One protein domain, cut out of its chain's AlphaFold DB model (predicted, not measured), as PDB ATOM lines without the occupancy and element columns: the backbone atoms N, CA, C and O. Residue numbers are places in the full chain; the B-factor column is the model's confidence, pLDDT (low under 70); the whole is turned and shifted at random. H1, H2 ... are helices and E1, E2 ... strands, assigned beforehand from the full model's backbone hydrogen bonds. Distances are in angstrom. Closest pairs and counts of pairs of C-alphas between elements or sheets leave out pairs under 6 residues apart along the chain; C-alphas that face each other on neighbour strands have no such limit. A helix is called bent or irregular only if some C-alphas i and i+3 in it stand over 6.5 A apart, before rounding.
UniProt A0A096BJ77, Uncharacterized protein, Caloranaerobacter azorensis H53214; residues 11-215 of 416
ATOM      1  N   ASN A  11       4.554  -9.038 -59.459       87.62
ATOM      2  CA  ASN A  11       5.101  -8.027 -58.551       87.62
ATOM      3  C   ASN A  11       5.569  -8.661 -57.242       87.62
ATOM      4  O   ASN A  11       6.695  -8.425 -56.802       87.62
ATOM      5  N   PHE A  12       4.745  -9.528 -56.646       90.38
ATOM      6  CA  PHE A  12       5.148 -10.266 -55.451       90.38
ATOM      7  C   PHE A  12       6.349 -11.175 -55.725       90.38
ATOM      8  O   PHE A  12       7.261 -11.252 -54.905       90.38
ATOM      9  N   THR A  13       6.379 -11.845 -56.878       90.81
ATOM     10  CA  THR A  13       7.497 -12.715 -57.270       90.81
ATOM     11  C   THR A  13       8.800 -11.925 -57.396       90.81
ATOM     12  O   THR A  13       9.825 -12.344 -56.852       90.81
ATOM     13  N   ASN A  14       8.755 -10.751 -58.026       93.44
ATOM     14  CA  ASN A  14       9.902  -9.859 -58.164       93.44
ATOM     15  C   ASN A  14      10.378  -9.341 -56.800       93.44
ATOM     16  O   ASN A  14      11.559  -9.475 -56.481       93.44
ATOM     17  N   ILE A  15       9.471  -8.861 -55.943       95.44
ATOM     18  CA  ILE A  15       9.792  -8.416 -54.573       95.44
ATOM     19  C   ILE A  15      10.378  -9.560 -53.738       95.44
ATOM     20  O   ILE A  15      11.387  -9.393 -53.051       95.44
ATOM     21  N   SER A  16       9.787 -10.752 -53.826       94.81
ATOM     22  CA  SER A  16      10.294 -11.959 -53.175       94.81
ATOM     23  C   SER A  16      11.727 -12.251 -53.618       94.81
ATOM     24  O   SER A  16      12.589 -12.483 -52.773       94.81
ATOM     25  N   ASN A  17      12.014 -12.203 -54.921       93.44
ATOM     26  CA  ASN A  17      13.363 -12.430 -55.440       93.44
ATOM     27  C   ASN A  17      14.349 -11.370 -54.936       93.44
ATOM     28  O   ASN A  17      15.424 -11.731 -54.460       93.44
ATOM     29  N   VAL A  18      13.971 -10.089 -54.955       96.56
ATOM     30  CA  VAL A  18      14.772  -8.989 -54.391       96.56
ATOM     31  C   VAL A  18      15.154  -9.272 -52.934       96.56
ATOM     32  O   VAL A  18      16.327  -9.191 -52.561       96.56
ATOM     33  N   ILE A  19      14.184  -9.671 -52.110       97.38
ATOM     34  CA  ILE A  19      14.404  -9.970 -50.689       97.38
ATOM     35  C   ILE A  19      15.299 -11.199 -50.514       97.38
ATOM     36  O   ILE A  19      16.223 -11.167 -49.700       97.38
ATOM     37  N   LYS A  20      15.084 -12.261 -51.296       95.38
ATOM     38  CA  LYS A  20      15.900 -13.483 -51.247       95.38
ATOM     39  C   LYS A  20      17.355 -13.224 -51.635       95.38
ATOM     40  O   LYS A  20      18.248 -13.682 -50.931       95.38
ATOM     41  N   TYR A  21      17.612 -12.440 -52.682       94.50
ATOM     42  CA  TYR A  21      18.979 -12.070 -53.070       94.50
ATOM     43  C   TYR A  21      19.650 -11.108 -52.082       94.50
ATOM     44  O   TYR A  21      20.874 -11.079 -51.987       94.50
ATOM     45  N   THR A  22      18.873 -10.351 -51.308       96.44
ATOM     46  CA  THR A  22      19.418  -9.445 -50.289       96.44
ATOM     47  C   THR A  22      19.728 -10.175 -48.981       96.44
ATOM     48  O   THR A  22      20.826 -10.065 -48.434       96.44
ATOM     49  N   LEU A  23      18.755 -10.927 -48.463       96.25
ATOM     50  CA  LEU A  23      18.737 -11.442 -47.091       96.25
ATOM     51  C   LEU A  23      18.825 -12.966 -47.003       96.25
ATOM     52  O   LEU A  23      18.967 -13.497 -45.900       96.25
ATOM     53  N   GLY A  24      18.710 -13.679 -48.119       94.81
ATOM     54  CA  GLY A  24      18.840 -15.129 -48.155       94.81
ATOM     55  C   GLY A  24      20.265 -15.588 -47.892       94.81
ATOM     56  O   GLY A  24      21.233 -14.848 -48.076       94.81
ATOM     57  N   ILE A  25      20.396 -16.834 -47.439       94.19
ATOM     58  CA  ILE A  25      21.694 -17.503 -47.370       94.19
ATOM     59  C   ILE A  25      22.065 -17.897 -48.801       94.19
ATOM     60  O   ILE A  25      21.429 -18.769 -49.384       94.19
ATOM     61  N   LEU A  26      23.074 -17.239 -49.366       91.50
ATOM     62  CA  LEU A  26      23.470 -17.395 -50.769       91.50
ATOM     63  C   LEU A  26      24.662 -18.326 -50.946       91.50
ATOM     64  O   LEU A  26      24.846 -18.909 -52.013       91.50
ATOM     65  N   SER A  27      25.507 -18.443 -49.922       89.38
ATOM     66  CA  SER A  27      26.680 -19.303 -50.001       89.38
ATOM     67  C   SER A  27      27.070 -19.912 -48.667       89.38
ATOM     68  O   SER A  27      26.747 -19.400 -47.591       89.38
ATOM     69  N   TYR A  28      27.798 -21.015 -48.773       89.06
ATOM     70  CA  TYR A  28      28.469 -21.695 -47.684       89.06
ATOM     71  C   TYR A  28      29.987 -21.631 -47.879       89.06
ATOM     72  O   TYR A  28      30.467 -21.930 -48.973       89.06
ATOM     73  N   GLN A  29      30.724 -21.252 -46.831       86.50
ATOM     74  CA  GLN A  29      32.190 -21.160 -46.809       86.50
ATOM     75  C   GLN A  29      32.738 -21.977 -45.636       86.50
ATOM     76  O   GLN A  29      32.620 -21.573 -44.485       86.50
ATOM     77  N   TYR A  30      33.320 -23.144 -45.918       81.81
ATOM     78  CA  TYR A  30      33.786 -24.079 -44.883       81.81
ATOM     79  C   TYR A  30      34.978 -23.552 -44.063       81.81
ATOM     80  O   TYR A  30      35.122 -23.870 -42.885       81.81
ATOM     81  N   ASP A  31      35.840 -22.759 -44.690       78.25
ATOM     82  CA  ASP A  31      37.058 -22.174 -44.123       78.25
ATOM     83  C   ASP A  31      36.817 -20.851 -43.377       78.25
ATOM     84  O   ASP A  31      37.738 -20.299 -42.765       78.25
ATOM     85  N   ASN A  32      35.572 -20.371 -43.372       82.38
ATOM     86  CA  ASN A  32      35.140 -19.211 -42.610       82.38
ATOM     87  C   ASN A  32      34.599 -19.659 -41.240       82.38
ATOM     88  O   ASN A  32      33.754 -20.555 -41.193       82.38
ATOM     89  N   PRO A  33      34.969 -19.027 -40.109       83.69
ATOM     90  CA  PRO A  33      34.319 -19.324 -38.826       83.69
ATOM     91  C   PRO A  33      32.813 -18.996 -38.832       83.69
ATOM     92  O   PRO A  33      32.074 -19.468 -37.966       83.69
ATOM     93  N   TYR A  34      32.335 -18.226 -39.816       87.69
ATOM     94  CA  TYR A  34      30.929 -17.892 -40.020       87.69
ATOM     95  C   TYR A  34      30.375 -18.481 -41.322       87.69
ATOM     96  O   TYR A  34      30.091 -17.759 -42.267       87.69
ATOM     97  N   ILE A  35      30.167 -19.792 -41.349       87.94
ATOM     98  CA  ILE A  35      29.988 -20.589 -42.576       87.94
ATOM     99  C   ILE A  35      28.834 -20.208 -43.527       87.94
ATOM    100  O   ILE A  35      28.927 -20.517 -44.709       87.94
ATOM    101  N   TYR A  36      27.743 -19.578 -43.073       90.19
ATOM    102  CA  TYR A  36      26.570 -19.271 -43.916       90.19
ATOM    103  C   TYR A  36      26.483 -17.787 -44.264       90.19
ATOM    104  O   TYR A  36      26.145 -16.980 -43.403       90.19
ATOM    105  N   HIS A  37      26.695 -17.412 -45.522       90.38
ATOM    106  CA  HIS A  37      26.782 -16.008 -45.923       90.38
ATOM    107  C   HIS A  37      25.573 -15.528 -46.726       90.38
ATOM    108  O   HIS A  37      25.009 -16.260 -47.540       90.38
ATOM    109  N   ARG A  38      25.225 -14.254 -46.524       92.00
ATOM    110  CA  ARG A  38      24.173 -13.529 -47.250       92.00
ATOM    111  C   ARG A  38      24.764 -12.555 -48.273       92.00
ATOM    112  O   ARG A  38      25.981 -12.325 -48.288       92.00
ATOM    113  N   GLY A  39      23.893 -11.971 -49.099       87.25
ATOM    114  CA  GLY A  39      24.247 -10.911 -50.050       87.25
ATOM    115  C   GLY A  39      24.819  -9.666 -49.368       87.25
ATOM    116  O   GLY A  39      25.706  -9.024 -49.912       87.25
ATOM    117  N   VAL A  40      24.417  -9.403 -48.124       93.31
ATOM    118  CA  VAL A  40      24.912  -8.289 -47.304       93.31
ATOM    119  C   VAL A  40      25.830  -8.762 -46.166       93.31
ATOM    120  O   VAL A  40      25.651  -9.876 -45.653       93.31
ATOM    121  N   PRO A  41      26.834  -7.961 -45.762       93.62
ATOM    122  CA  PRO A  41      27.646  -8.253 -44.587       93.62
ATOM    123  C   PRO A  41      26.858  -8.028 -43.287       93.62
ATOM    124  O   PRO A  41      25.846  -7.335 -43.260       93.62
ATOM    125  N   SER A  42      27.344  -8.635 -42.205       94.62
ATOM    126  CA  SER A  42      26.893  -8.358 -40.841       94.62
ATOM    127  C   SER A  42      28.023  -8.652 -39.861       94.62
ATOM    128  O   SER A  42      28.790  -9.606 -40.058       94.62
ATOM    129  N   ALA A  43      28.139  -7.858 -38.798       92.00
ATOM    130  CA  ALA A  43      29.123  -8.093 -37.746       92.00
ATOM    131  C   ALA A  43      28.964  -9.505 -37.145       92.00
ATOM    132  O   ALA A  43      27.878  -9.909 -36.728       92.00
ATOM    133  N   ARG A  44      30.057 -10.287 -37.147       88.81
ATOM    134  CA  ARG A  44      30.074 -11.722 -36.777       88.81
ATOM    135  C   ARG A  44      29.017 -12.569 -37.496       88.81
ATOM    136  O   ARG A  44      28.623 -13.617 -36.990       88.81
ATOM    137  N   ASN A  45      28.536 -12.107 -38.652       91.00
ATOM    138  CA  ASN A  45      27.491 -12.766 -39.424       91.00
ATOM    139  C   ASN A  45      26.209 -13.041 -38.600       91.00
ATOM    140  O   ASN A  45      25.550 -14.065 -38.775       91.00
ATOM    141  N   VAL A  46      25.882 -12.145 -37.662       93.38
ATOM    142  CA  VAL A  46      24.759 -12.297 -36.721       93.38
ATOM    143  C   VAL A  46      23.415 -11.983 -37.374       93.38
ATOM    144  O   VAL A  46      22.424 -12.647 -37.068       93.38
ATOM    145  N   HIS A  47      23.387 -10.999 -38.276       94.69
ATOM    146  CA  HIS A  47      22.206 -10.519 -38.995       94.69
ATOM    147  C   HIS A  47      21.043 -10.154 -38.050       94.69
ATOM    148  O   HIS A  47      20.056 -10.899 -37.955       94.69
ATOM    149  N   PRO A  48      21.135  -9.013 -37.333       95.62
ATOM    150  CA  PRO A  48      20.102  -8.564 -36.403       95.62
ATOM    151  C   PRO A  48      18.816  -8.122 -37.118       95.62
ATOM    152  O   PRO A  48      17.757  -8.102 -36.497       95.62
ATOM    153  N   ASN A  49      18.895  -7.799 -38.411       96.62
ATOM    154  CA  ASN A  49      17.786  -7.272 -39.195       96.62
ATOM    155  C   ASN A  49      16.889  -8.376 -39.774       96.62
ATOM    156  O   ASN A  49      17.352  -9.343 -40.386       96.62
ATOM    157  N   GLU A  50      15.585  -8.196 -39.597       95.44
ATOM    158  CA  GLU A  50      14.507  -9.009 -40.140       95.44
ATOM    159  C   GLU A  50      13.699  -8.215 -41.159       95.44
ATOM    160  O   GLU A  50      13.449  -7.025 -40.975       95.44
ATOM    161  N   CYS A  51      13.251  -8.895 -42.213       97.44
ATOM    162  CA  CYS A  51      12.409  -8.301 -43.239       97.44
ATOM    163  C   CYS A  51      10.985  -8.818 -43.122       97.44
ATOM    164  O   CYS A  51      10.736 -10.030 -43.128       97.44
ATOM    165  N   TYR A  52      10.064  -7.871 -43.079       96.69
ATOM    166  CA  TYR A  52       8.634  -8.078 -43.154       96.69
ATOM    167  C   TYR A  52       8.137  -7.498 -44.475       96.69
ATOM    168  O   TYR A  52       8.684  -6.519 -44.977       96.69
ATOM    169  N   VAL A  53       7.118  -8.119 -45.053       96.88
ATOM    170  CA  VAL A  53       6.443  -7.622 -46.250       96.88
ATOM    171  C   VAL A  53       4.966  -7.526 -45.949       96.88
ATOM    172  O   VAL A  53       4.383  -8.481 -45.439       96.88
ATOM    173  N   ILE A  54       4.362  -6.394 -46.280       94.44
ATOM    174  CA  ILE A  54       2.910  -6.283 -46.359       94.44
ATOM    175  C   ILE A  54       2.568  -6.202 -47.837       94.44
ATOM    176  O   ILE A  54       2.962  -5.250 -48.499       94.44
ATOM    177  N   TYR A  55       1.887  -7.218 -48.357       92.56
ATOM    178  CA  TYR A  55       1.466  -7.275 -49.753       92.56
ATOM    179  C   TYR A  55      -0.053  -7.340 -49.816       92.56
ATOM    180  O   TYR A  55      -0.644  -8.388 -49.551       92.56
ATOM    181  N   ARG A  56      -0.683  -6.206 -50.134       88.75
ATOM    182  CA  ARG A  56      -2.142  -6.055 -50.209       88.75
ATOM    183  C   ARG A  56      -2.840  -6.582 -48.951       88.75
ATOM    184  O   ARG A  56      -3.707  -7.447 -49.007       88.75
ATOM    185  N   GLY A  57      -2.402  -6.088 -47.794       88.88
ATOM    186  CA  GLY A  57      -2.915  -6.445 -46.468       88.88
ATOM    187  C   GLY A  57      -2.275  -7.695 -45.864       88.88
ATOM    188  O   GLY A  57      -2.229  -7.832 -44.644       88.88
ATOM    189  N   HIS A  58      -1.697  -8.583 -46.670       89.50
ATOM    190  CA  HIS A  58      -1.077  -9.801 -46.160       89.50
ATOM    191  C   HIS A  58       0.307  -9.524 -45.578       89.50
ATOM    192  O   HIS A  58       1.239  -9.193 -46.311       89.50
ATOM    193  N   ALA A  59       0.446  -9.698 -44.265       92.06
ATOM    194  CA  ALA A  59       1.704  -9.543 -43.554       92.06
ATOM    195  C   ALA A  59       2.494 -10.855 -43.546       92.06
ATOM    196  O   ALA A  59       2.010 -11.906 -43.113       92.06
ATOM    197  N   LEU A  60       3.737 -10.776 -44.004       93.69
ATOM    198  CA  LEU A  60       4.656 -11.888 -44.187       93.69
ATOM    199  C   LEU A  60       5.998 -11.561 -43.529       93.69
ATOM    200  O   LEU A  60       6.451 -10.420 -43.576       93.69
ATOM    201  N   ARG A  61       6.677 -12.564 -42.976       95.06
ATOM    202  CA  ARG A  61       8.064 -12.464 -42.497       95.06
ATOM    203  C   ARG A  61       8.965 -13.316 -43.371       95.06
ATOM    204  O   ARG A  61       8.676 -14.489 -43.586       95.06
ATOM    205  N   TYR A  62      10.075 -12.769 -43.843       96.94
ATOM    206  CA  TYR A  62      11.058 -13.566 -44.570       96.94
ATOM    207  C   TYR A  62      11.923 -14.388 -43.602       96.94
ATOM    208  O   TYR A  62      12.568 -13.833 -42.708       96.94
ATOM    209  N   ASN A  63      11.966 -15.710 -43.792       94.88
ATOM    210  CA  ASN A  63      12.830 -16.613 -43.039       94.88
ATOM    211  C   ASN A  63      14.022 -17.073 -43.904       94.88
ATOM    212  O   ASN A  63      13.875 -17.962 -44.750       94.88
ATOM    213  N   PRO A  64      15.236 -16.548 -43.652       93.69
ATOM    214  CA  PRO A  64      16.413 -16.852 -44.464       93.69
ATOM    215  C   PRO A  64      16.929 -18.286 -44.296       93.69
ATOM    216  O   PRO A  64      17.687 -18.749 -45.142       93.69
ATOM    217  N   LYS A  65      16.543 -19.008 -43.231       91.19
ATOM    218  CA  LYS A  65      16.994 -20.394 -43.001       91.19
ATOM    219  C   LYS A  65      16.333 -21.392 -43.944       91.19
ATOM    220  O   LYS A  65      16.948 -22.390 -44.296       91.19
ATOM    221  N   ILE A  66      15.079 -21.130 -44.305       91.81
ATOM    222  CA  ILE A  66      14.296 -21.963 -45.229       91.81
ATOM    223  C   ILE A  66      14.077 -21.277 -46.582       91.81
ATOM    224  O   ILE A  66      13.477 -21.870 -47.466       91.81
ATOM    225  N   ASN A  67      14.568 -20.044 -46.746       92.81
ATOM    226  CA  ASN A  67      14.428 -19.226 -47.951       92.81
ATOM    227  C   ASN A  67      12.962 -19.009 -48.397       92.81
ATOM    228  O   ASN A  67      12.646 -18.970 -49.590       92.81
ATOM    229  N   GLU A  68      12.056 -18.848 -47.431       93.06
ATOM    230  CA  GLU A  68      10.614 -18.698 -47.661       93.06
ATOM    231  C   GLU A  68      10.000 -17.588 -46.800       93.06
ATOM    232  O   GLU A  68      10.570 -17.162 -45.794       93.06
ATOM    233  N   PHE A  69       8.806 -17.139 -47.194       93.06
ATOM    234  CA  PHE A  69       7.974 -16.236 -46.404       93.06
ATOM    235  C   PHE A  69       7.029 -17.012 -45.482       93.06
ATOM    236  O   PHE A  69       6.295 -17.903 -45.914       93.06
ATOM    237  N   GLU A  70       7.027 -16.632 -44.210       91.44
ATOM    238  CA  GLU A  70       6.110 -17.092 -43.175       91.44
ATOM    239  C   GLU A  70       4.914 -16.139 -43.115       91.44
ATOM    240  O   GLU A  70       5.086 -14.928 -42.971       91.44
ATOM    241  N   TYR A  71       3.697 -16.669 -43.224       89.62
ATOM    242  CA  TYR A  71       2.486 -15.864 -43.080       89.62
ATOM    243  C   TYR A  71       2.259 -15.486 -41.616       89.62
ATOM    244  O   TYR A  71       2.258 -16.366 -40.754       89.62
ATOM    245  N   ILE A  72       2.044 -14.198 -41.347       88.25
ATOM    246  CA  ILE A  72       1.800 -13.672 -40.000       88.25
ATOM    247  C   ILE A  72       0.298 -13.505 -39.789       88.25
ATOM    248  O   ILE A  72      -0.312 -14.216 -38.997       88.25
ATOM    249  N   THR A  73      -0.297 -12.548 -40.500       87.75
ATOM    250  CA  THR A  73      -1.707 -12.183 -40.372       87.75
ATOM    251  C   THR A  73      -2.168 -11.370 -41.586       87.75
ATOM    252  O   THR A  73      -1.378 -11.058 -42.479       87.75
ATOM    253  N   ASN A  74      -3.456 -11.043 -41.623       87.38
ATOM    254  CA  ASN A  74      -4.033 -10.077 -42.549       87.38
ATOM    255  C   ASN A  74      -4.248  -8.741 -41.819       87.38
ATOM    256  O   ASN A  74      -4.725  -8.719 -40.685       87.38
ATOM    257  N   ILE A  75      -3.892  -7.632 -42.462       87.75
ATOM    258  CA  ILE A  75      -4.018  -6.276 -41.935       87.75
ATOM    259  C   ILE A  75      -4.870  -5.463 -42.910       87.75
ATOM    260  O   ILE A  75      -4.357  -4.877 -43.859       87.75
ATOM    261  N   ASP A  76      -6.172  -5.388 -42.632       84.38
ATOM    262  CA  ASP A  76      -7.161  -4.730 -43.503       84.38
ATOM    263  C   ASP A  76      -6.842  -3.252 -43.800       84.38
ATOM    264  O   ASP A  76      -7.215  -2.734 -44.845       84.38
ATOM    265  N   LEU A  77      -6.106  -2.574 -42.912       87.06
ATOM    266  CA  LEU A  77      -5.666  -1.189 -43.122       87.06
ATOM    267  C   LEU A  77      -4.742  -1.031 -44.342       87.06
ATOM    268  O   LEU A  77      -4.670   0.050 -44.910       87.06
ATOM    269  N   PHE A  78      -4.038  -2.097 -44.730       89.44
ATOM    270  CA  PHE A  78      -2.971  -2.053 -45.727       89.44
ATOM    271  C   PHE A  78      -3.305  -2.840 -47.004       89.44
ATOM    272  O   PHE A  78      -2.406  -3.306 -47.705       89.44
ATOM    273  N   THR A  79      -4.594  -3.023 -47.324       87.31
ATOM    274  CA  THR A  79      -5.045  -3.776 -48.515       87.31
ATOM    275  C   THR A  79      -4.586  -3.165 -49.835       87.31
ATOM    276  O   THR A  79      -4.423  -3.887 -50.816       87.31
ATOM    277  N   ASN A  80      -4.328  -1.859 -49.842       87.44
ATOM    278  CA  ASN A  80      -3.842  -1.115 -51.001       87.44
ATOM    279  C   ASN A  80      -2.370  -0.727 -50.833       87.44
ATOM    280  O   ASN A  80      -1.956   0.324 -51.309       87.44
ATOM    281  N   ASN A  81      -1.586  -1.548 -50.124       91.06
ATOM    282  CA  ASN A  81      -0.177  -1.267 -49.891       91.06
ATOM    283  C   ASN A  81       0.747  -2.427 -50.243       91.06
ATOM    284  O   ASN A  81       0.411  -3.602 -50.070       91.06
ATOM    285  N   ILE A  82       1.939  -2.060 -50.709       94.69
ATOM    286  CA  ILE A  82       3.091  -2.945 -50.838       94.69
ATOM    287  C   ILE A  82       4.224  -2.319 -50.036       94.69
ATOM    288  O   ILE A  82       4.820  -1.335 -50.464       94.69
ATOM    289  N   TYR A  83       4.537  -2.907 -48.886       96.62
ATOM    290  CA  TYR A  83       5.592  -2.427 -48.001       96.62
ATOM    291  C   TYR A  83       6.673  -3.481 -47.811       96.62
ATOM    292  O   TYR A  83       6.365  -4.633 -47.509       96.62
ATOM    293  N   ILE A  84       7.934  -3.065 -47.903       98.06
ATOM    294  CA  ILE A  84       9.083  -3.806 -47.373       98.06
ATOM    295  C   ILE A  84       9.512  -3.104 -46.088       98.06
ATOM    296  O   ILE A  84       9.895  -1.939 -46.111       98.06
ATOM    297  N   ILE A  85       9.446  -3.804 -44.963       97.00
ATOM    298  CA  ILE A  85       9.682  -3.243 -43.632       97.00
ATOM    299  C   ILE A  85      10.901  -3.936 -43.031       97.00
ATOM    300  O   ILE A  85      10.907  -5.161 -42.875       97.00
ATOM    301  N   LEU A  86      11.924  -3.162 -42.666       97.19
ATOM    302  CA  LEU A  86      13.130  -3.700 -42.040       97.19
ATOM    303  C   LEU A  86      13.164  -3.391 -40.542       97.19
ATOM    304  O   LEU A  86      13.124  -2.231 -40.136       97.19
ATOM    305  N   ILE A  87      13.297  -4.428 -39.713       95.06
ATOM    306  CA  ILE A  87      13.271  -4.313 -38.249       95.06
ATOM    307  C   ILE A  87      14.500  -4.990 -37.643       95.06
ATOM    308  O   ILE A  87      14.768  -6.154 -37.923       95.06
ATOM    309  N   SER A  88      15.232  -4.292 -36.778       94.94
ATOM    310  CA  SER A  88      16.336  -4.859 -36.002       94.94
ATOM    311  C   SER A  88      15.835  -5.512 -34.718       94.94
ATOM    312  O   SER A  88      15.194  -4.868 -33.892       94.94
ATOM    313  N   ASP A  89      16.196  -6.776 -34.518       93.75
ATOM    314  CA  ASP A  89      16.100  -7.497 -33.249       93.75
ATOM    315  C   ASP A  89      17.412  -7.295 -32.472       93.75
ATOM    316  O   ASP A  89      18.367  -8.066 -32.622       93.75
ATOM    317  N   LEU A  90      17.495  -6.203 -31.706       94.25
ATOM    318  CA  LEU A  90      18.768  -5.651 -31.229       94.25
ATOM    319  C   LEU A  90      19.568  -6.615 -30.346       94.25
ATOM    320  O   LEU A  90      20.796  -6.685 -30.458       94.25
ATOM    321  N   TRP A  91      18.896  -7.432 -29.532       94.31
ATOM    322  CA  TRP A  91      19.579  -8.372 -28.641       94.31
ATOM    323  C   TRP A  91      20.477  -9.370 -29.383       94.31
ATOM    324  O   TRP A  91      21.501  -9.807 -28.849       94.31
ATOM    325  N   ARG A  92      20.161  -9.693 -30.649       93.44
ATOM    326  CA  ARG A  92      20.974 -10.609 -31.466       93.44
ATOM    327  C   ARG A  92      22.429 -10.181 -31.537       93.44
ATOM    328  O   ARG A  92      23.301 -11.048 -31.470       93.44
ATOM    329  N   ILE A  93      22.666  -8.877 -31.668       95.50
ATOM    330  CA  ILE A  93      24.001  -8.295 -31.795       95.50
ATOM    331  C   ILE A  93      24.497  -7.707 -30.467       95.50
ATOM    332  O   ILE A  93      25.667  -7.888 -30.128       95.50
ATOM    333  N   MET A  94      23.616  -7.100 -29.665       95.56
ATOM    334  CA  MET A  94      23.991  -6.475 -28.390       95.56
ATOM    335  C   MET A  94      24.541  -7.469 -27.366       95.56
ATOM    336  O   MET A  94      25.454  -7.126 -26.626       95.56
ATOM    337  N   LYS A  95      24.105  -8.734 -27.375       94.69
ATOM    338  CA  LYS A  95      24.689  -9.764 -26.495       94.69
ATOM    339  C   LYS A  95      26.202  -9.975 -26.683       94.69
ATOM    340  O   LYS A  95      26.846 -10.570 -25.827       94.69
ATOM    341  N   PHE A  96      26.760  -9.541 -27.818       94.25
ATOM    342  CA  PHE A  96      28.196  -9.606 -28.102       94.25
ATOM    343  C   PHE A  96      28.907  -8.259 -27.955       94.25
ATOM    344  O   PHE A  96      30.104  -8.250 -27.681       94.25
ATOM    345  N   TYR A  97      28.198  -7.151 -28.186       94.38
ATOM    346  CA  TYR A  97      28.784  -5.815 -28.347       94.38
ATOM    347  C   TYR A  97      28.274  -4.775 -27.335       94.38
ATOM    348  O   TYR A  97      28.686  -3.622 -27.396       94.38
ATOM    349  N   GLY A  98      27.385  -5.149 -26.411       95.31
ATOM    350  CA  GLY A  98      26.725  -4.209 -25.503       95.31
ATOM    351  C   GLY A  98      25.945  -3.135 -26.267       95.31
ATOM    352  O   GLY A  98      25.367  -3.418 -27.318       95.31
ATOM    353  N   GLU A  99      25.972  -1.893 -25.772       94.31
ATOM    354  CA  GLU A  99      25.294  -0.739 -26.394       94.31
ATOM    355  C   GLU A  99      25.757  -0.475 -27.829       94.31
ATOM    356  O   GLU A  99      24.954  -0.110 -28.686       94.31
ATOM    357  N   PHE A 100      27.028  -0.751 -28.132       94.25
ATOM    358  CA  PHE A 100      27.581  -0.579 -29.475       94.25
ATOM    359  C   PHE A 100      26.897  -1.478 -30.526       94.25
ATOM    360  O   PHE A 100      26.922  -1.191 -31.725       94.25
ATOM    361  N   GLY A 101      26.196  -2.533 -30.090       95.75
ATOM    362  CA  GLY A 101      25.342  -3.344 -30.956       95.75
ATOM    363  C   GLY A 101      24.235  -2.550 -31.667       95.75
ATOM    364  O   GLY A 101      23.852  -2.936 -32.770       95.75
ATOM    365  N   LEU A 102      23.765  -1.431 -31.098       95.56
ATOM    366  CA  LEU A 102      22.802  -0.540 -31.755       95.56
ATOM    367  C   LEU A 102      23.379   0.025 -33.060       95.56
ATOM    368  O   LEU A 102      22.793  -0.176 -34.124       95.56
ATOM    369  N   ALA A 103      24.560   0.645 -32.997       95.94
ATOM    370  CA  ALA A 103      25.245   1.200 -34.165       95.94
ATOM    371  C   ALA A 103      25.496   0.131 -35.241       95.94
ATOM    372  O   ALA A 103      25.216   0.350 -36.418       95.94
ATOM    373  N   LEU A 104      25.943  -1.064 -34.836       97.25
ATOM    374  CA  LEU A 104      26.146  -2.189 -35.756       97.25
ATOM    375  C   LEU A 104      24.845  -2.643 -36.434       97.25
ATOM    376  O   LEU A 104      24.864  -2.987 -37.612       97.25
ATOM    377  N   SER A 105      23.712  -2.625 -35.728       97.12
ATOM    378  CA  SER A 105      22.419  -2.987 -36.324       97.12
ATOM    379  C   SER A 105      21.956  -1.992 -37.394       97.12
ATOM    380  O   SER A 105      21.424  -2.415 -38.425       97.12
ATOM    381  N   ILE A 106      22.229  -0.697 -37.179       97.56
ATOM    382  CA  ILE A 106      21.930   0.384 -38.123       97.56
ATOM    383  C   ILE A 106      22.859   0.282 -39.341       97.56
ATOM    384  O   ILE A 106      22.381   0.336 -40.472       97.56
ATOM    385  N   LEU A 107      24.160   0.036 -39.142       98.00
ATOM    386  CA  LEU A 107      25.103  -0.207 -40.246       98.00
ATOM    387  C   LEU A 107      24.659  -1.403 -41.107       98.00
ATOM    388  O   LEU A 107      24.563  -1.295 -42.329       98.00
ATOM    389  N   ASP A 108      24.291  -2.526 -40.486       97.62
ATOM    390  CA  ASP A 108      23.760  -3.685 -41.212       97.62
ATOM    391  C   ASP A 108      22.509  -3.312 -42.034       97.62
ATOM    392  O   ASP A 108      22.314  -3.824 -43.137       97.62
ATOM    393  N   SER A 109      21.662  -2.407 -41.529       97.94
ATOM    394  CA  SER A 109      20.475  -1.933 -42.251       97.94
ATOM    395  C   SER A 109      20.818  -1.058 -43.463       97.94
ATOM    396  O   SER A 109      20.156  -1.171 -44.491       97.94
ATOM    397  N   GLY A 110      21.897  -0.271 -43.405       98.38
ATOM    398  CA  GLY A 110      22.371   0.536 -44.537       98.38
ATOM    399  C   GLY A 110      22.891  -0.321 -45.692       98.38
ATOM    400  O   GLY A 110      22.556  -0.081 -46.855       98.38
ATOM    401  N   HIS A 111      23.616  -1.399 -45.375       98.38
ATOM    402  CA  HIS A 111      24.005  -2.406 -46.368       98.38
ATOM    403  C   HIS A 111      22.794  -3.038 -47.061       98.38
ATOM    404  O   HIS A 111      22.771  -3.189 -48.285       98.38
ATOM    405  N   ILE A 112      21.769  -3.390 -46.279       98.56
ATOM    406  CA  ILE A 112      20.510  -3.938 -46.795       98.56
ATOM    407  C   ILE A 112      19.814  -2.920 -47.697       98.56
ATOM    408  O   ILE A 112      19.368  -3.293 -48.779       98.56
ATOM    409  N   LEU A 113      19.755  -1.647 -47.305       98.38
ATOM    410  CA  LEU A 113      19.081  -0.607 -48.073       98.38
ATOM    411  C   LEU A 113      19.709  -0.406 -49.457       98.38
ATOM    412  O   LEU A 113      18.988  -0.422 -50.454       98.38
ATOM    413  N   SER A 114      21.038  -0.291 -49.535       97.31
ATOM    414  CA  SER A 114      21.751  -0.156 -50.817       97.31
ATOM    415  C   SER A 114      21.499  -1.358 -51.735       97.31
ATOM    416  O   SER A 114      21.211  -1.201 -52.924       97.31
ATOM    417  N   GLN A 115      21.559  -2.575 -51.183       97.31
ATOM    418  CA  GLN A 115      21.301  -3.811 -51.926       97.31
ATOM    419  C   GLN A 115      19.852  -3.872 -52.441       97.31
ATOM    420  O   GLN A 115      19.634  -4.216 -53.605       97.31
ATOM    421  N   LEU A 116      18.876  -3.504 -51.598       97.88
ATOM    422  CA  LEU A 116      17.460  -3.438 -51.967       97.88
ATOM    423  C   LEU A 116      17.229  -2.416 -53.079       97.88
ATOM    424  O   LEU A 116      16.609  -2.776 -54.070       97.88
ATOM    425  N   LYS A 117      17.757  -1.189 -52.968       97.25
ATOM    426  CA  LYS A 117      17.597  -0.140 -53.995       97.25
ATOM    427  C   LYS A 117      18.054  -0.614 -55.375       97.25
ATOM    428  O   LYS A 117      17.333  -0.460 -56.358       97.25
ATOM    429  N   GLN A 118      19.232  -1.235 -55.444       96.06
ATOM    430  CA  GLN A 118      19.791  -1.737 -56.701       96.06
ATOM    431  C   GLN A 118      18.974  -2.905 -57.272       96.06
ATOM    432  O   GLN A 118      18.672  -2.926 -58.464       96.06
ATOM    433  N   LEU A 119      18.585  -3.864 -56.425       96.38
ATOM    434  CA  LEU A 119      17.797  -5.023 -56.843       96.38
ATOM    435  C   LEU A 119      16.358  -4.650 -57.227       96.38
ATOM    436  O   LEU A 119      15.829  -5.220 -58.175       96.38
ATOM    437  N   LEU A 120      15.730  -3.702 -56.534       96.88
ATOM    438  CA  LEU A 120      14.414  -3.163 -56.888       96.88
ATOM    439  C   LEU A 120      14.451  -2.535 -58.283       96.88
ATOM    440  O   LEU A 120      13.649  -2.920 -59.136       96.88
ATOM    441  N   ASN A 121      15.446  -1.683 -58.552       94.88
ATOM    442  CA  ASN A 121      15.605  -1.024 -59.848       94.88
ATOM    443  C   ASN A 121      15.687  -2.032 -61.009       94.88
ATOM    444  O   ASN A 121      14.902  -1.964 -61.953       94.88
ATOM    445  N   ILE A 122      16.564  -3.042 -60.915       93.94
ATOM    446  CA  ILE A 122      16.713  -4.049 -61.985       93.94
ATOM    447  C   ILE A 122      15.529  -5.031 -62.100       93.94
ATOM    448  O   ILE A 122      15.519  -5.870 -63.004       93.94
ATOM    449  N   ASN A 123      14.564  -4.979 -61.176       93.50
ATOM    450  CA  ASN A 123      13.320  -5.753 -61.220       93.50
ATOM    451  C   ASN A 123      12.087  -4.860 -61.470       93.50
ATOM    452  O   ASN A 123      10.968  -5.284 -61.194       93.50
ATOM    453  N   GLY A 124      12.283  -3.651 -62.012       91.94
ATOM    454  CA  GLY A 124      11.203  -2.782 -62.499       91.94
ATOM    455  C   GLY A 124      10.673  -1.759 -61.491       91.94
ATOM    456  O   GLY A 124       9.753  -1.017 -61.820       91.94
ATOM    457  N   PHE A 125      11.263  -1.679 -60.296       94.81
ATOM    458  CA  PHE A 125      10.888  -0.728 -59.248       94.81
ATOM    459  C   PHE A 125      11.931   0.397 -59.165       94.81
ATOM    460  O   PHE A 125      12.801   0.389 -58.295       94.81
ATOM    461  N   SER A 126      11.910   1.326 -60.122       92.81
ATOM    462  CA  SER A 126      12.904   2.409 -60.236       92.81
ATOM    463  C   SER A 126      12.598   3.643 -59.384       92.81
ATOM    464  O   SER A 126      13.486   4.470 -59.173       92.81
ATOM    465  N   LYS A 127      11.367   3.775 -58.891       95.50
ATOM    466  CA  LYS A 127      10.906   4.890 -58.063       95.50
ATOM    467  C   LYS A 127      10.109   4.340 -56.891       95.50
ATOM    468  O   LYS A 127       9.459   3.322 -57.056       95.50
ATOM    469  N   PHE A 128      10.253   4.924 -55.705       96.62
ATOM    470  CA  PHE A 128       9.480   4.540 -54.523       96.62
ATOM    471  C   PHE A 128       9.697   5.509 -53.362       96.62
ATOM    472  O   PHE A 128      10.685   6.242 -53.309       96.62
ATOM    473  N   ARG A 129       8.788   5.497 -52.385       95.62
ATOM    474  CA  ARG A 129       8.956   6.246 -51.134       95.62
ATOM    475  C   ARG A 129       9.724   5.391 -50.125       95.62
ATOM    476  O   ARG A 129       9.459   4.201 -49.978       95.62
ATOM    477  N   ILE A 130      10.686   5.991 -49.431       96.19
ATOM    478  CA  ILE A 130      11.376   5.381 -48.294       96.19
ATOM    479  C   ILE A 130      11.081   6.224 -47.070       96.19
ATOM    480  O   ILE A 130      11.422   7.404 -47.036       96.19
ATOM    481  N   ASP A 131      10.478   5.609 -46.071       93.00
ATOM    482  CA  ASP A 131      10.183   6.244 -44.806       93.00
ATOM    483  C   ASP A 131      11.195   5.840 -43.741       93.00
ATOM    484  O   ASP A 131      11.370   4.656 -43.439       93.00
ATOM    485  N   TYR A 132      11.822   6.842 -43.138       90.38
ATOM    486  CA  TYR A 132      12.777   6.721 -42.048       90.38
ATOM    487  C   TYR A 132      12.123   7.227 -40.758       90.38
ATOM    488  O   TYR A 132      11.377   8.200 -40.767       90.38
ATOM    489  N   MET A 133      12.406   6.584 -39.623       74.75
ATOM    490  CA  MET A 133      12.045   7.125 -38.296       74.75
ATOM    491  C   MET A 133      10.556   7.550 -38.109       74.75
ATOM    492  O   MET A 133      10.281   8.503 -37.393       74.75
ATOM    493  N   LEU A 134       9.588   6.841 -38.716       65.75
ATOM    494  CA  LEU A 134       8.134   7.089 -38.562       65.75
ATOM    495  C   LEU A 134       7.580   6.865 -37.136       65.75
ATOM    496  O   LEU A 134       8.190   6.151 -36.342       65.75
ATOM    497  N   ASP A 135       6.357   7.349 -36.863       68.12
ATOM    498  CA  ASP A 135       5.511   6.814 -35.779       68.12
ATOM    499  C   ASP A 135       5.109   5.374 -36.132       68.12
ATOM    500  O   ASP A 135       4.326   5.105 -37.049       68.12
ATOM    501  N   LYS A 136       5.713   4.418 -35.427       70.06
ATOM    502  CA  LYS A 136       5.701   2.999 -35.803       70.06
ATOM    503  C   LYS A 136       4.723   2.171 -34.984       70.06
ATOM    504  O   LYS A 136       4.687   0.947 -35.148       70.06
ATOM    505  N   GLY A 137       3.921   2.800 -34.119       76.38
ATOM    506  CA  GLY A 137       3.025   2.098 -33.197       76.38
ATOM    507  C   GLY A 137       2.102   1.101 -33.906       76.38
ATOM    508  O   GLY A 137       1.942  -0.034 -33.447       76.38
ATOM    509  N   VAL A 138       1.571   1.478 -35.077       84.38
ATOM    510  CA  VAL A 138       0.685   0.609 -35.868       84.38
ATOM    511  C   VAL A 138       1.399  -0.644 -36.386       84.38
ATOM    512  O   VAL A 138       0.842  -1.736 -36.300       84.38
ATOM    513  N   PHE A 139       2.640  -0.530 -36.869       88.94
ATOM    514  CA  PHE A 139       3.385  -1.670 -37.410       88.94
ATOM    515  C   PHE A 139       3.791  -2.641 -36.306       88.94
ATOM    516  O   PHE A 139       3.561  -3.840 -36.444       88.94
ATOM    517  N   PHE A 140       4.313  -2.137 -35.183       89.12
ATOM    518  CA  PHE A 140       4.646  -2.985 -34.036       89.12
ATOM    519  C   PHE A 140       3.414  -3.737 -33.521       89.12
ATOM    520  O   PHE A 140       3.453  -4.959 -33.375       89.12
ATOM    521  N   GLN A 141       2.290  -3.034 -33.345       87.56
ATOM    522  CA  GLN A 141       1.044  -3.640 -32.882       87.56
ATOM    523  C   GLN A 141       0.523  -4.708 -33.850       87.56
ATOM    524  O   GLN A 141       0.152  -5.794 -33.414       87.56
ATOM    525  N   LYS A 142       0.470  -4.417 -35.155       87.62
ATOM    526  CA  LYS A 142      -0.112  -5.329 -36.154       87.62
ATOM    527  C   LYS A 142       0.781  -6.523 -36.484       87.62
ATOM    528  O   LYS A 142       0.259  -7.561 -36.880       87.62
ATOM    529  N   LEU A 143       2.095  -6.394 -36.305       89.31
ATOM    530  CA  LEU A 143       3.062  -7.476 -36.521       89.31
ATOM    531  C   LEU A 143       3.361  -8.287 -35.248       89.31
ATOM    532  O   LEU A 143       4.102  -9.264 -35.324       89.31
ATOM    533  N   GLY A 144       2.798  -7.910 -34.092       88.44
ATOM    534  CA  GLY A 144       3.016  -8.619 -32.825       88.44
ATOM    535  C   GLY A 144       4.427  -8.435 -32.262       88.44
ATOM    536  O   GLY A 144       5.000  -9.363 -31.685       88.44
ATOM    537  N   LEU A 145       5.000  -7.248 -32.468       90.00
ATOM    538  CA  LEU A 145       6.374  -6.894 -32.126       90.00
ATOM    539  C   LEU A 145       6.407  -5.866 -30.986       90.00
ATOM    540  O   LEU A 145       5.466  -5.099 -30.794       90.00
ATOM    541  N   ASP A 146       7.512  -5.829 -30.241       89.69
ATOM    542  CA  ASP A 146       7.691  -4.919 -29.105       89.69
ATOM    543  C   ASP A 146       8.709  -3.823 -29.449       89.69
ATOM    544  O   ASP A 146       9.902  -4.087 -29.627       89.69
ATOM    545  N   PHE A 147       8.228  -2.581 -29.519       88.94
ATOM    546  CA  PHE A 147       9.021  -1.402 -29.876       88.94
ATOM    547  C   PHE A 147      10.123  -1.067 -28.858       88.94
ATOM    548  O   PHE A 147      11.008  -0.273 -29.163       88.94
ATOM    549  N   ARG A 148      10.089  -1.647 -27.651       88.50
ATOM    550  CA  ARG A 148      11.082  -1.395 -26.591       88.50
ATOM    551  C   ARG A 148      12.343  -2.240 -26.730       88.50
ATOM    552  O   ARG A 148      13.317  -1.997 -26.036       88.50
ATOM    553  N   GLN A 149      12.332  -3.249 -27.597       90.25
ATOM    554  CA  GLN A 149      13.496  -4.113 -27.842       90.25
ATOM    555  C   GLN A 149      13.859  -4.225 -29.329       90.25
ATOM    556  O   GLN A 149      14.908  -4.769 -29.679       90.25
ATOM    557  N   MET A 150      12.981  -3.746 -30.210       92.12
ATOM    558  CA  MET A 150      13.161  -3.803 -31.653       92.12
ATOM    559  C   MET A 150      13.123  -2.403 -32.244       92.12
ATOM    560  O   MET A 150      12.343  -1.556 -31.820       92.12
ATOM    561  N   MET A 151      13.924  -2.179 -33.275       92.31
ATOM    562  CA  MET A 151      13.967  -0.909 -33.990       92.31
ATOM    563  C   MET A 151      13.430  -1.108 -35.399       92.31
ATOM    564  O   MET A 151      13.988  -1.899 -36.154       92.31
ATOM    565  N   LEU A 152      12.370  -0.398 -35.781       92.94
ATOM    566  CA  LEU A 152      11.989  -0.338 -37.191       92.94
ATOM    567  C   LEU A 152      12.939   0.653 -37.861       92.94
ATOM    568  O   LEU A 152      12.938   1.831 -37.508       92.94
ATOM    569  N   ASN A 153      13.767   0.171 -38.785       93.75
ATOM    570  CA  ASN A 153      14.740   1.008 -39.480       93.75
ATOM    571  C   ASN A 153      14.016   1.903 -40.472       93.75
ATOM    572  O   ASN A 153      13.975   3.114 -40.284       93.75
ATOM    573  N   TYR A 154      13.419   1.298 -41.491       95.12
ATOM    574  CA  TYR A 154      12.742   2.006 -42.564       95.12
ATOM    575  C   TYR A 154      11.638   1.147 -43.181       95.12
ATOM    576  O   TYR A 154      11.598  -0.079 -43.000       95.12
ATOM    577  N   ILE A 155      10.764   1.811 -43.931       95.88
ATOM    578  CA  ILE A 155       9.749   1.195 -44.785       95.88
ATOM    579  C   ILE A 155      10.018   1.639 -46.216       95.88
ATOM    580  O   ILE A 155      10.174   2.826 -46.471       95.88
ATOM    581  N   ILE A 156      10.088   0.691 -47.144       97.56
ATOM    582  CA  ILE A 156      10.050   0.981 -48.576       97.56
ATOM    583  C   ILE A 156       8.612   0.777 -49.034       97.56
ATOM    584  O   ILE A 156       8.091  -0.340 -48.962       97.56
ATOM    585  N   ASP A 157       7.992   1.858 -49.484       96.44
ATOM    586  CA  ASP A 157       6.636   1.894 -50.004       96.44
ATOM    587  C   ASP A 157       6.644   1.799 -51.534       96.44
ATOM    588  O   ASP A 157       7.045   2.725 -52.240       96.44
ATOM    589  N   LEU A 158       6.182   0.647 -52.023       96.94
ATOM    590  CA  LEU A 158       6.029   0.304 -53.436       96.94
ATOM    591  C   LEU A 158       4.552   0.333 -53.866       96.94
ATOM    592  O   LEU A 158       4.183  -0.298 -54.856       96.94
ATOM    593  N   SER A 159       3.676   1.004 -53.114       93.75
ATOM    594  CA  SER A 159       2.227   0.974 -53.364       93.75
ATOM    595  C   SER A 159       1.843   1.585 -54.717       93.75
ATOM    596  O   SER A 159       0.795   1.238 -55.248       93.75
ATOM    597  N   GLU A 160       2.707   2.411 -55.326       92.19
ATOM    598  CA  GLU A 160       2.504   2.929 -56.690       92.19
ATOM    599  C   GLU A 160       2.490   1.832 -57.771       92.19
ATOM    600  O   GLU A 160       1.972   2.049 -58.862       92.19
ATOM    601  N   TYR A 161       3.009   0.638 -57.462       91.19
ATOM    602  CA  TYR A 161       3.047  -0.513 -58.371       91.19
ATOM    603  C   TYR A 161       1.856  -1.462 -58.205       91.19
ATOM    604  O   TYR A 161       1.836  -2.549 -58.788       91.19
ATOM    605  N   ILE A 162       0.863  -1.101 -57.393       86.19
ATOM    606  CA  ILE A 162      -0.365  -1.885 -57.270       86.19
ATOM    607  C   ILE A 162      -1.254  -1.615 -58.481       86.19
ATOM    608  O   ILE A 162      -1.642  -0.482 -58.744       86.19
ATOM    609  N   ASP A 163      -1.634  -2.679 -59.186       77.56
ATOM    610  CA  ASP A 163      -2.708  -2.611 -60.175       77.56
ATOM    611  C   ASP A 163      -4.067  -2.635 -59.459       77.56
ATOM    612  O   ASP A 163      -4.520  -3.688 -58.995       77.56
ATOM    613  N   GLU A 164      -4.716  -1.471 -59.364       66.50
ATOM    614  CA  GLU A 164      -6.035  -1.303 -58.738       66.50
ATOM    615  C   GLU A 164      -7.138  -2.139 -59.414       66.50
ATOM    616  O   GLU A 164      -8.153  -2.440 -58.784       66.50
ATOM    617  N   ASN A 165      -6.944  -2.567 -60.670       62.34
ATOM    618  CA  ASN A 165      -7.934  -3.351 -61.413       62.34
ATOM    619  C   ASN A 165      -7.871  -4.856 -61.116       62.34
ATOM    620  O   ASN A 165      -8.757  -5.605 -61.540       62.34
ATOM    621  N   ARG A 166      -6.844  -5.337 -60.403       64.69
ATOM    622  CA  ARG A 166      -6.769  -6.746 -59.991       64.69
ATOM    623  C   ARG A 166      -7.649  -6.984 -58.772       64.69
ATOM    624  O   ARG A 166      -7.493  -6.307 -57.756       64.69
ATOM    625  N   GLU A 167      -8.497  -8.015 -58.823       59.31
ATOM    626  CA  GLU A 167      -9.297  -8.439 -57.667       59.31
ATOM    627  C   GLU A 167      -8.429  -8.547 -56.402       59.31
ATOM    628  O   GLU A 167      -7.293  -9.041 -56.433       59.31
ATOM    629  N   ASN A 168      -8.960  -8.051 -55.281       57.12
ATOM    630  CA  ASN A 168      -8.333  -8.238 -53.981       57.12
ATOM    631  C   ASN A 168      -8.230  -9.735 -53.700       57.12
ATOM    632  O   ASN A 168      -9.202 -10.481 -53.854       57.12
ATOM    633  N   PHE A 169      -7.045 -10.173 -53.274       58.47
ATOM    634  CA  PHE A 169      -6.871 -11.520 -52.756       58.47
ATOM    635  C   PHE A 169      -7.945 -11.759 -51.698       58.47
ATOM    636  O   PHE A 169      -8.157 -10.916 -50.827       58.47
ATOM    637  N   ARG A 170      -8.678 -12.877 -51.814       54.75
ATOM    638  CA  ARG A 170      -9.735 -13.221 -50.855       54.75
ATOM    639  C   ARG A 170      -9.176 -13.051 -49.446       54.75
ATOM    640  O   ARG A 170      -8.226 -13.749 -49.087       54.75
ATOM    641  N   THR A 171      -9.775 -12.141 -48.681       51.44
ATOM    642  CA  THR A 171      -9.410 -11.852 -47.295       51.44
ATOM    643  C   THR A 171      -9.367 -13.166 -46.530       51.44
ATOM    644  O   THR A 171     -10.393 -13.821 -46.318       51.44
ATOM    645  N   ALA A 172      -8.163 -13.593 -46.154       55.12
ATOM    646  CA  ALA A 172      -8.022 -14.632 -45.153       55.12
ATOM    647  C   ALA A 172      -8.725 -14.140 -43.885       55.12
ATOM    648  O   ALA A 172      -8.706 -12.943 -43.599       55.12
ATOM    649  N   LYS A 173      -9.357 -15.043 -43.124       56.03
ATOM    650  CA  LYS A 173      -9.870 -14.681 -41.797       56.03
ATOM    651  C   LYS A 173      -8.765 -13.958 -41.029       56.03
ATOM    652  O   LYS A 173      -7.641 -14.463 -41.004       56.03
ATOM    653  N   ASN A 174      -9.103 -12.824 -40.417       56.25
ATOM    654  CA  ASN A 174      -8.221 -12.136 -39.483       56.25
ATOM    655  C   ASN A 174      -7.773 -13.163 -38.439       56.25
ATOM    656  O   ASN A 174      -8.589 -13.687 -37.680       56.25
ATOM    657  N   LEU A 175      -6.497 -13.540 -38.511       61.03
ATOM    658  CA  LEU A 175      -5.868 -14.366 -37.496       61.03
ATOM    659  C   LEU A 175      -5.494 -13.437 -36.350       61.03
ATOM    660  O   LEU A 175      -5.079 -12.297 -36.592       61.03
ATOM    661  N   ASP A 176      -5.623 -13.928 -35.120       68.12
ATOM    662  CA  ASP A 176      -5.089 -13.222 -33.961       68.12
ATOM    663  C   ASP A 176      -3.625 -12.865 -34.229       68.12
ATOM    664  O   ASP A 176      -2.865 -13.684 -34.756       68.12
ATOM    665  N   VAL A 177      -3.243 -11.625 -33.915       68.88
ATOM    666  CA  VAL A 177      -1.868 -11.162 -34.107       68.88
ATOM    667  C   VAL A 177      -0.951 -12.094 -33.311       68.88
ATOM    668  O   VAL A 177      -1.088 -12.168 -32.085       68.88
ATOM    669  N   PRO A 178      -0.033 -12.829 -33.964       70.44
ATOM    670  CA  PRO A 178       0.816 -13.765 -33.254       70.44
ATOM    671  C   PRO A 178       1.772 -12.982 -32.359       70.44
ATOM    672  O   PRO A 178       2.616 -12.226 -32.835       70.44
ATOM    673  N   ILE A 179       1.650 -13.169 -31.047       72.88
ATOM    674  CA  ILE A 179       2.602 -12.606 -30.092       72.88
ATOM    675  C   ILE A 179       3.891 -13.416 -30.189       72.88
ATOM    676  O   ILE A 179       3.885 -14.649 -30.081       72.88
ATOM    677  N   ARG A 180       5.017 -12.727 -30.389       75.94
ATOM    678  CA  ARG A 180       6.330 -13.367 -30.425       75.94
ATOM    679  C   ARG A 180       6.572 -14.118 -29.110       75.94
ATOM    680  O   ARG A 180       6.574 -13.529 -28.036       75.94
ATOM    681  N   LYS A 181       6.804 -15.433 -29.205       77.44
ATOM    682  CA  LYS A 181       6.987 -16.314 -28.035       77.44
ATOM    683  C   LYS A 181       8.166 -15.905 -27.143       77.44
ATOM    684  O   LYS A 181       8.127 -16.137 -25.941       77.44
ATOM    685  N   TYR A 182       9.222 -15.362 -27.746       80.75
ATOM    686  CA  TYR A 182      10.436 -14.952 -27.048       80.75
ATOM    687  C   TYR A 182      10.571 -13.434 -27.089       80.75
ATOM    688  O   TYR A 182      10.419 -12.825 -28.150       80.75
ATOM    689  N   SER A 183      10.888 -12.868 -25.931       86.06
ATOM    690  CA  SER A 183      11.201 -11.463 -25.714       86.06
ATOM    691  C   SER A 183      12.562 -11.392 -25.032       86.06
ATOM    692  O   SER A 183      12.845 -12.223 -24.174       86.06
ATOM    693  N   TYR A 184      13.366 -10.414 -25.422       90.12
ATOM    694  CA  TYR A 184      14.646 -10.062 -24.814       90.12
ATOM    695  C   TYR A 184      14.588  -8.699 -24.118       90.12
ATOM    696  O   TYR A 184      15.592  -7.999 -23.986       90.12
ATOM    697  N   LEU A 185      13.379  -8.259 -23.753       90.31
ATOM    698  CA  LEU A 185      13.169  -6.954 -23.139       90.31
ATOM    699  C   LEU A 185      13.944  -6.822 -21.824       90.31
ATOM    700  O   LEU A 185      14.551  -5.783 -21.593       90.31
ATOM    701  N   GLU A 186      13.957  -7.870 -20.998       91.50
ATOM    702  CA  GLU A 186      14.712  -7.884 -19.741       91.50
ATOM    703  C   GLU A 186      16.202  -7.635 -20.005       91.50
ATOM    704  O   GLU A 186      16.811  -6.776 -19.372       91.50
ATOM    705  N   GLU A 187      16.776  -8.288 -21.013       93.75
ATOM    706  CA  GLU A 187      18.175  -8.106 -21.387       93.75
ATOM    707  C   GLU A 187      18.467  -6.717 -21.969       93.75
ATOM    708  O   GLU A 187      19.512  -6.134 -21.673       93.75
ATOM    709  N   ILE A 188      17.554  -6.152 -22.765       91.44
ATOM    710  CA  ILE A 188      17.726  -4.800 -23.321       91.44
ATOM    711  C   ILE A 188      17.610  -3.735 -22.223       91.44
ATOM    712  O   ILE A 188      18.307  -2.725 -22.287       91.44
ATOM    713  N   THR A 189      16.800  -3.956 -21.180       91.06
ATOM    714  CA  THR A 189      16.620  -2.969 -20.097       91.06
ATOM    715  C   THR A 189      17.890  -2.683 -19.291       91.06
ATOM    716  O   THR A 189      17.972  -1.639 -18.647       91.06
ATOM    717  N   PHE A 190      18.923  -3.532 -19.386       92.50
ATOM    718  CA  PHE A 190      20.255  -3.242 -18.840       92.50
ATOM    719  C   PHE A 190      21.004  -2.120 -19.585       92.50
ATOM    720  O   PHE A 190      22.039  -1.664 -19.103       92.50
ATOM    721  N   PHE A 191      20.488  -1.659 -20.728       94.50
ATOM    722  CA  PHE A 191      21.069  -0.611 -21.568       94.50
ATOM    723  C   PHE A 191      20.106   0.583 -21.681       94.50
ATOM    724  O   PHE A 191      19.407   0.737 -22.689       94.50
ATOM    725  N   PRO A 192      20.028   1.445 -20.650       92.06
ATOM    726  CA  PRO A 192      19.032   2.517 -20.580       92.06
ATOM    727  C   PRO A 192      19.154   3.524 -21.730       92.06
ATOM    728  O   PRO A 192      18.142   4.037 -22.201       92.06
ATOM    729  N   ASN A 193      20.367   3.763 -22.239       93.06
ATOM    730  CA  ASN A 193      20.585   4.638 -23.392       93.06
ATOM    731  C   ASN A 193      19.903   4.095 -24.654       93.06
ATOM    732  O   ASN A 193      19.330   4.859 -25.428       93.06
ATOM    733  N   VAL A 194      19.916   2.772 -24.838       94.00
ATOM    734  CA  VAL A 194      19.270   2.114 -25.979       94.00
ATOM    735  C   VAL A 194      17.752   2.164 -25.843       94.00
ATOM    736  O   VAL A 194      17.079   2.471 -26.820       94.00
ATOM    737  N   ILE A 195      17.200   1.932 -24.648       91.94
ATOM    738  CA  ILE A 195      15.754   2.084 -24.408       91.94
ATOM    739  C   ILE A 195      15.302   3.515 -24.716       91.94
ATOM    740  O   ILE A 195      14.365   3.702 -25.488       91.94
ATOM    741  N   ASN A 196      16.011   4.519 -24.192       90.69
ATOM    742  CA  ASN A 196      15.699   5.927 -24.446       90.69
ATOM    743  C   ASN A 196      15.760   6.266 -25.943       90.69
ATOM    744  O   ASN A 196      14.889   6.968 -26.459       90.69
ATOM    745  N   PHE A 197      16.766   5.740 -26.651       91.69
ATOM    746  CA  PHE A 197      16.869   5.872 -28.103       91.69
ATOM    747  C   PHE A 197      15.653   5.243 -28.800       91.69
ATOM    748  O   PHE A 197      15.014   5.888 -29.626       91.69
ATOM    749  N   LEU A 198      15.286   4.008 -28.447       90.75
ATOM    750  CA  LEU A 198      14.150   3.303 -29.043       90.75
ATOM    751  C   LEU A 198      12.826   4.022 -28.805       90.75
ATOM    752  O   LEU A 198      12.031   4.132 -29.732       90.75
ATOM    753  N   GLU A 199      12.576   4.526 -27.599       87.06
ATOM    754  CA  GLU A 199      11.352   5.270 -27.294       87.06
ATOM    755  C   GLU A 199      11.232   6.515 -28.177       87.06
ATOM    756  O   GLU A 199      10.184   6.749 -28.779       87.06
ATOM    757  N   LYS A 200      12.322   7.266 -28.355       86.12
ATOM    758  CA  LYS A 200      12.335   8.430 -29.247       86.12
ATOM    759  C   LYS A 200      12.176   8.035 -30.717       86.12
ATOM    760  O   LYS A 200      11.340   8.597 -31.417       86.12
ATOM    761  N   VAL A 201      12.918   7.040 -31.198       84.62
ATOM    762  CA  VAL A 201      12.928   6.664 -32.624       84.62
ATOM    763  C   VAL A 201      11.700   5.850 -33.049       84.62
ATOM    764  O   VAL A 201      11.354   5.837 -34.234       84.62
ATOM    765  N   ASN A 202      11.040   5.150 -32.123       84.00
ATOM    766  CA  ASN A 202       9.852   4.348 -32.423       84.00
ATOM    767  C   ASN A 202       8.529   5.031 -32.064       84.00
ATOM    768  O   ASN A 202       7.522   4.719 -32.701       84.00
ATOM    769  N   MET A 203       8.512   5.906 -31.052       72.94
ATOM    770  CA  MET A 203       7.287   6.550 -30.560       72.94
ATOM    771  C   MET A 203       7.246   8.063 -30.760       72.94
ATOM    772  O   MET A 203       6.224   8.668 -30.417       72.94
ATOM    773  N   SER A 204       8.313   8.715 -31.244       64.62
ATOM    774  CA  SER A 204       8.200  10.155 -31.467       64.62
ATOM    775  C   SER A 204       7.112  10.418 -32.501       64.62
ATOM    776  O   SER A 204       7.113   9.884 -33.608       64.62
ATOM    777  N   LYS A 205       6.191  11.313 -32.142       62.53
ATOM    778  CA  LYS A 205       5.264  11.960 -33.078       62.53
ATOM    779  C   LYS A 205       5.997  13.020 -33.910       62.53
ATOM    780  O   LYS A 205       5.471  14.111 -34.130       62.53
ATOM    781  N   GLY A 206       7.259  12.744 -34.233       56.81
ATOM    782  CA  GLY A 206       8.144  13.634 -34.955       56.81
ATOM    783  C   GLY A 206       7.658  13.856 -36.380       56.81
ATOM    784  O   GLY A 206       6.719  13.220 -36.861       56.81
ATOM    785  N   LYS A 207       8.306  14.797 -37.058       64.38
ATOM    786  CA  LYS A 207       8.101  15.035 -38.485       64.38
ATOM    787  C   LYS A 207       8.403  13.735 -39.240       64.38
ATOM    788  O   LYS A 207       9.467  13.165 -39.032       64.38
ATOM    789  N   GLU A 208       7.498  13.284 -40.109       73.56
ATOM    790  CA  GLU A 208       7.799  12.169 -41.015       73.56
ATOM    791  C   GLU A 208       9.055  12.512 -41.829       73.56
ATOM    792  O   GLU A 208       9.075  13.518 -42.547       73.56
ATOM    793  N   ILE A 209      10.107  11.700 -41.700       85.94
ATOM    794  CA  ILE A 209      11.315  11.829 -42.513       85.94
ATOM    795  C   ILE A 209      11.222  10.796 -43.621       85.94
ATOM    796  O   ILE A 209      11.337   9.598 -43.382       85.94
ATOM    797  N   TYR A 210      11.011  11.255 -44.847       89.25
ATOM    798  CA  TYR A 210      10.896  10.377 -45.999       89.25
ATOM    799  C   TYR A 210      11.724  10.892 -47.170       89.25
ATOM    800  O   TYR A 210      12.027  12.081 -47.272       89.25
ATOM    801  N   ASN A 211      12.057   9.976 -48.071       92.38
ATOM    802  CA  ASN A 211      12.693  10.267 -49.344       92.38
ATOM    803  C   ASN A 211      11.847   9.687 -50.480       92.38
ATOM    804  O   ASN A 211      11.528   8.498 -50.470       92.38
ATOM    805  N   MET A 212      11.514  10.511 -51.473       94.25
ATOM    806  CA  MET A 212      11.009  10.016 -52.754       94.25
ATOM    807  C   MET A 212      12.212   9.581 -53.583       94.25
ATOM    808  O   MET A 212      12.825  10.386 -54.284       94.25
ATOM    809  N   PHE A 213      12.573   8.310 -53.452       95.31
ATOM    810  CA  PHE A 213      13.690   7.736 -54.173       95.31
ATOM    811  C   PHE A 213      13.319   7.529 -55.640       95.31
ATOM    812  O   PHE A 213      12.268   6.985 -55.964       95.31
ATOM    813  N   GLU A 214      14.219   7.938 -56.521       93.69
ATOM    814  CA  GLU A 214      14.194   7.624 -57.941       93.69
ATOM    815  C   GLU A 214      15.624   7.288 -58.333       93.69
ATOM    816  O   GLU A 214      16.553   8.022 -57.985       93.69
ATOM    817  N   PHE A 215      15.810   6.162 -59.007       89.25
ATOM    818  CA  PHE A 215      17.131   5.720 -59.413       89.25
ATOM    819  C   PHE A 215      17.646   6.624 -60.547       89.25
ATOM    820  O   PHE A 215      17.139   6.563 -61.665       89.25
TER     821      PHE A 215
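What this domain is: This is residues 11 to 215 of the 416 residues of an uncharacterized protein of Caloranaerobacter azorensis H53214 (UniProt A0A096BJ77). One strongly twisted sheet of seven strands forms the wall of this domain, with helices H1 and H2 packed over one face and the short H3 on the other, where the sheet curls round it. H4 and H5 lie at one end, a small hairpin of E1 and E2 lies far out beyond H1, and a long loop, residues 158 to 184, swings past edge strand E5. The printed part has 205 residues, with five named helices and nine named strands in the order H1 E1 E2 E3 E4 E5 E6 H2 E7 H3 E8 H4 H5 E9. The large sheet runs E5 E4 E3 E6 E8 E7 E9, all antiparallel; the class is mixed, helices and strands. The whole is compact, with a radius of gyration of the C-alphas of 16.9 A and spans of 50 by 42 by 33 A.

Where its parts are: Find C-alpha 11 at (5.101, -8.027, -58.551); from there H1 runs 18.1 A to residue 23. Next come E1, residues 25 to 29, E2, 36 to 38, E3, 49 to 55, E4, 58 to 63, E5, 68 to 74, and E6, 82 to 89, 22.3 A long. H2, residues 91 to 121, begins at (19.579, -8.372, -28.641) and spans 32.3 A; it is irregular, with C-alphas 96 and 99 9.5 A apart and a kink of 133 degrees near residue 99. Then follow E7, 127 to 132, H3, 137 to 143, E8, 150 to 157, 20.3 A long, H4, 185 to 189, H5, 192 to 203, and E9, 209 to 214, ending at (14.194, 7.624, -57.941).

How they stand to each other: Begin at E3, E4 and E5, a meander, each strand the antiparallel neighbour of the one before; look for N 53 and O 60 at 2.8 A, and N 61 and O 70 at 2.8 A. E6 is E3's antiparallel neighbour, closing a Greek key of four strands; N 52 and O 85 are 2.8 A apart. E6, H2 and E7 make a split strand-helix-strand unit, with E8 between the strands and a right-handed crossover. H1 is on the sheet, 8.5 A in height, along E3; H2, on the same face at 8.5 A, is over E6 and E8. H1 and H2 touch, Val 18 and Leu 119 being their closest C-alphas at 5.6 A, at a steep tilt of 44 degrees, opposite ways; H2 does so with residues 112 to 120 alone. H3 is on the opposite face, and H5 only grazes the sheet with residues 195 to 202. Every O i to N i+4 pair is within hydrogen-bond range in H1, H3, H4 and H5, and 21 of 27 in H2.

The domain as a whole: The C-alphas of Asp 31 and Asn 165, the two farthest apart, are 51.7 A from each other. The printed part has no cut, and the one long link is that from E8 to H4. Look for low confidence, under 70, at residues 134 to 135, 164 to 177 and 204 to 207.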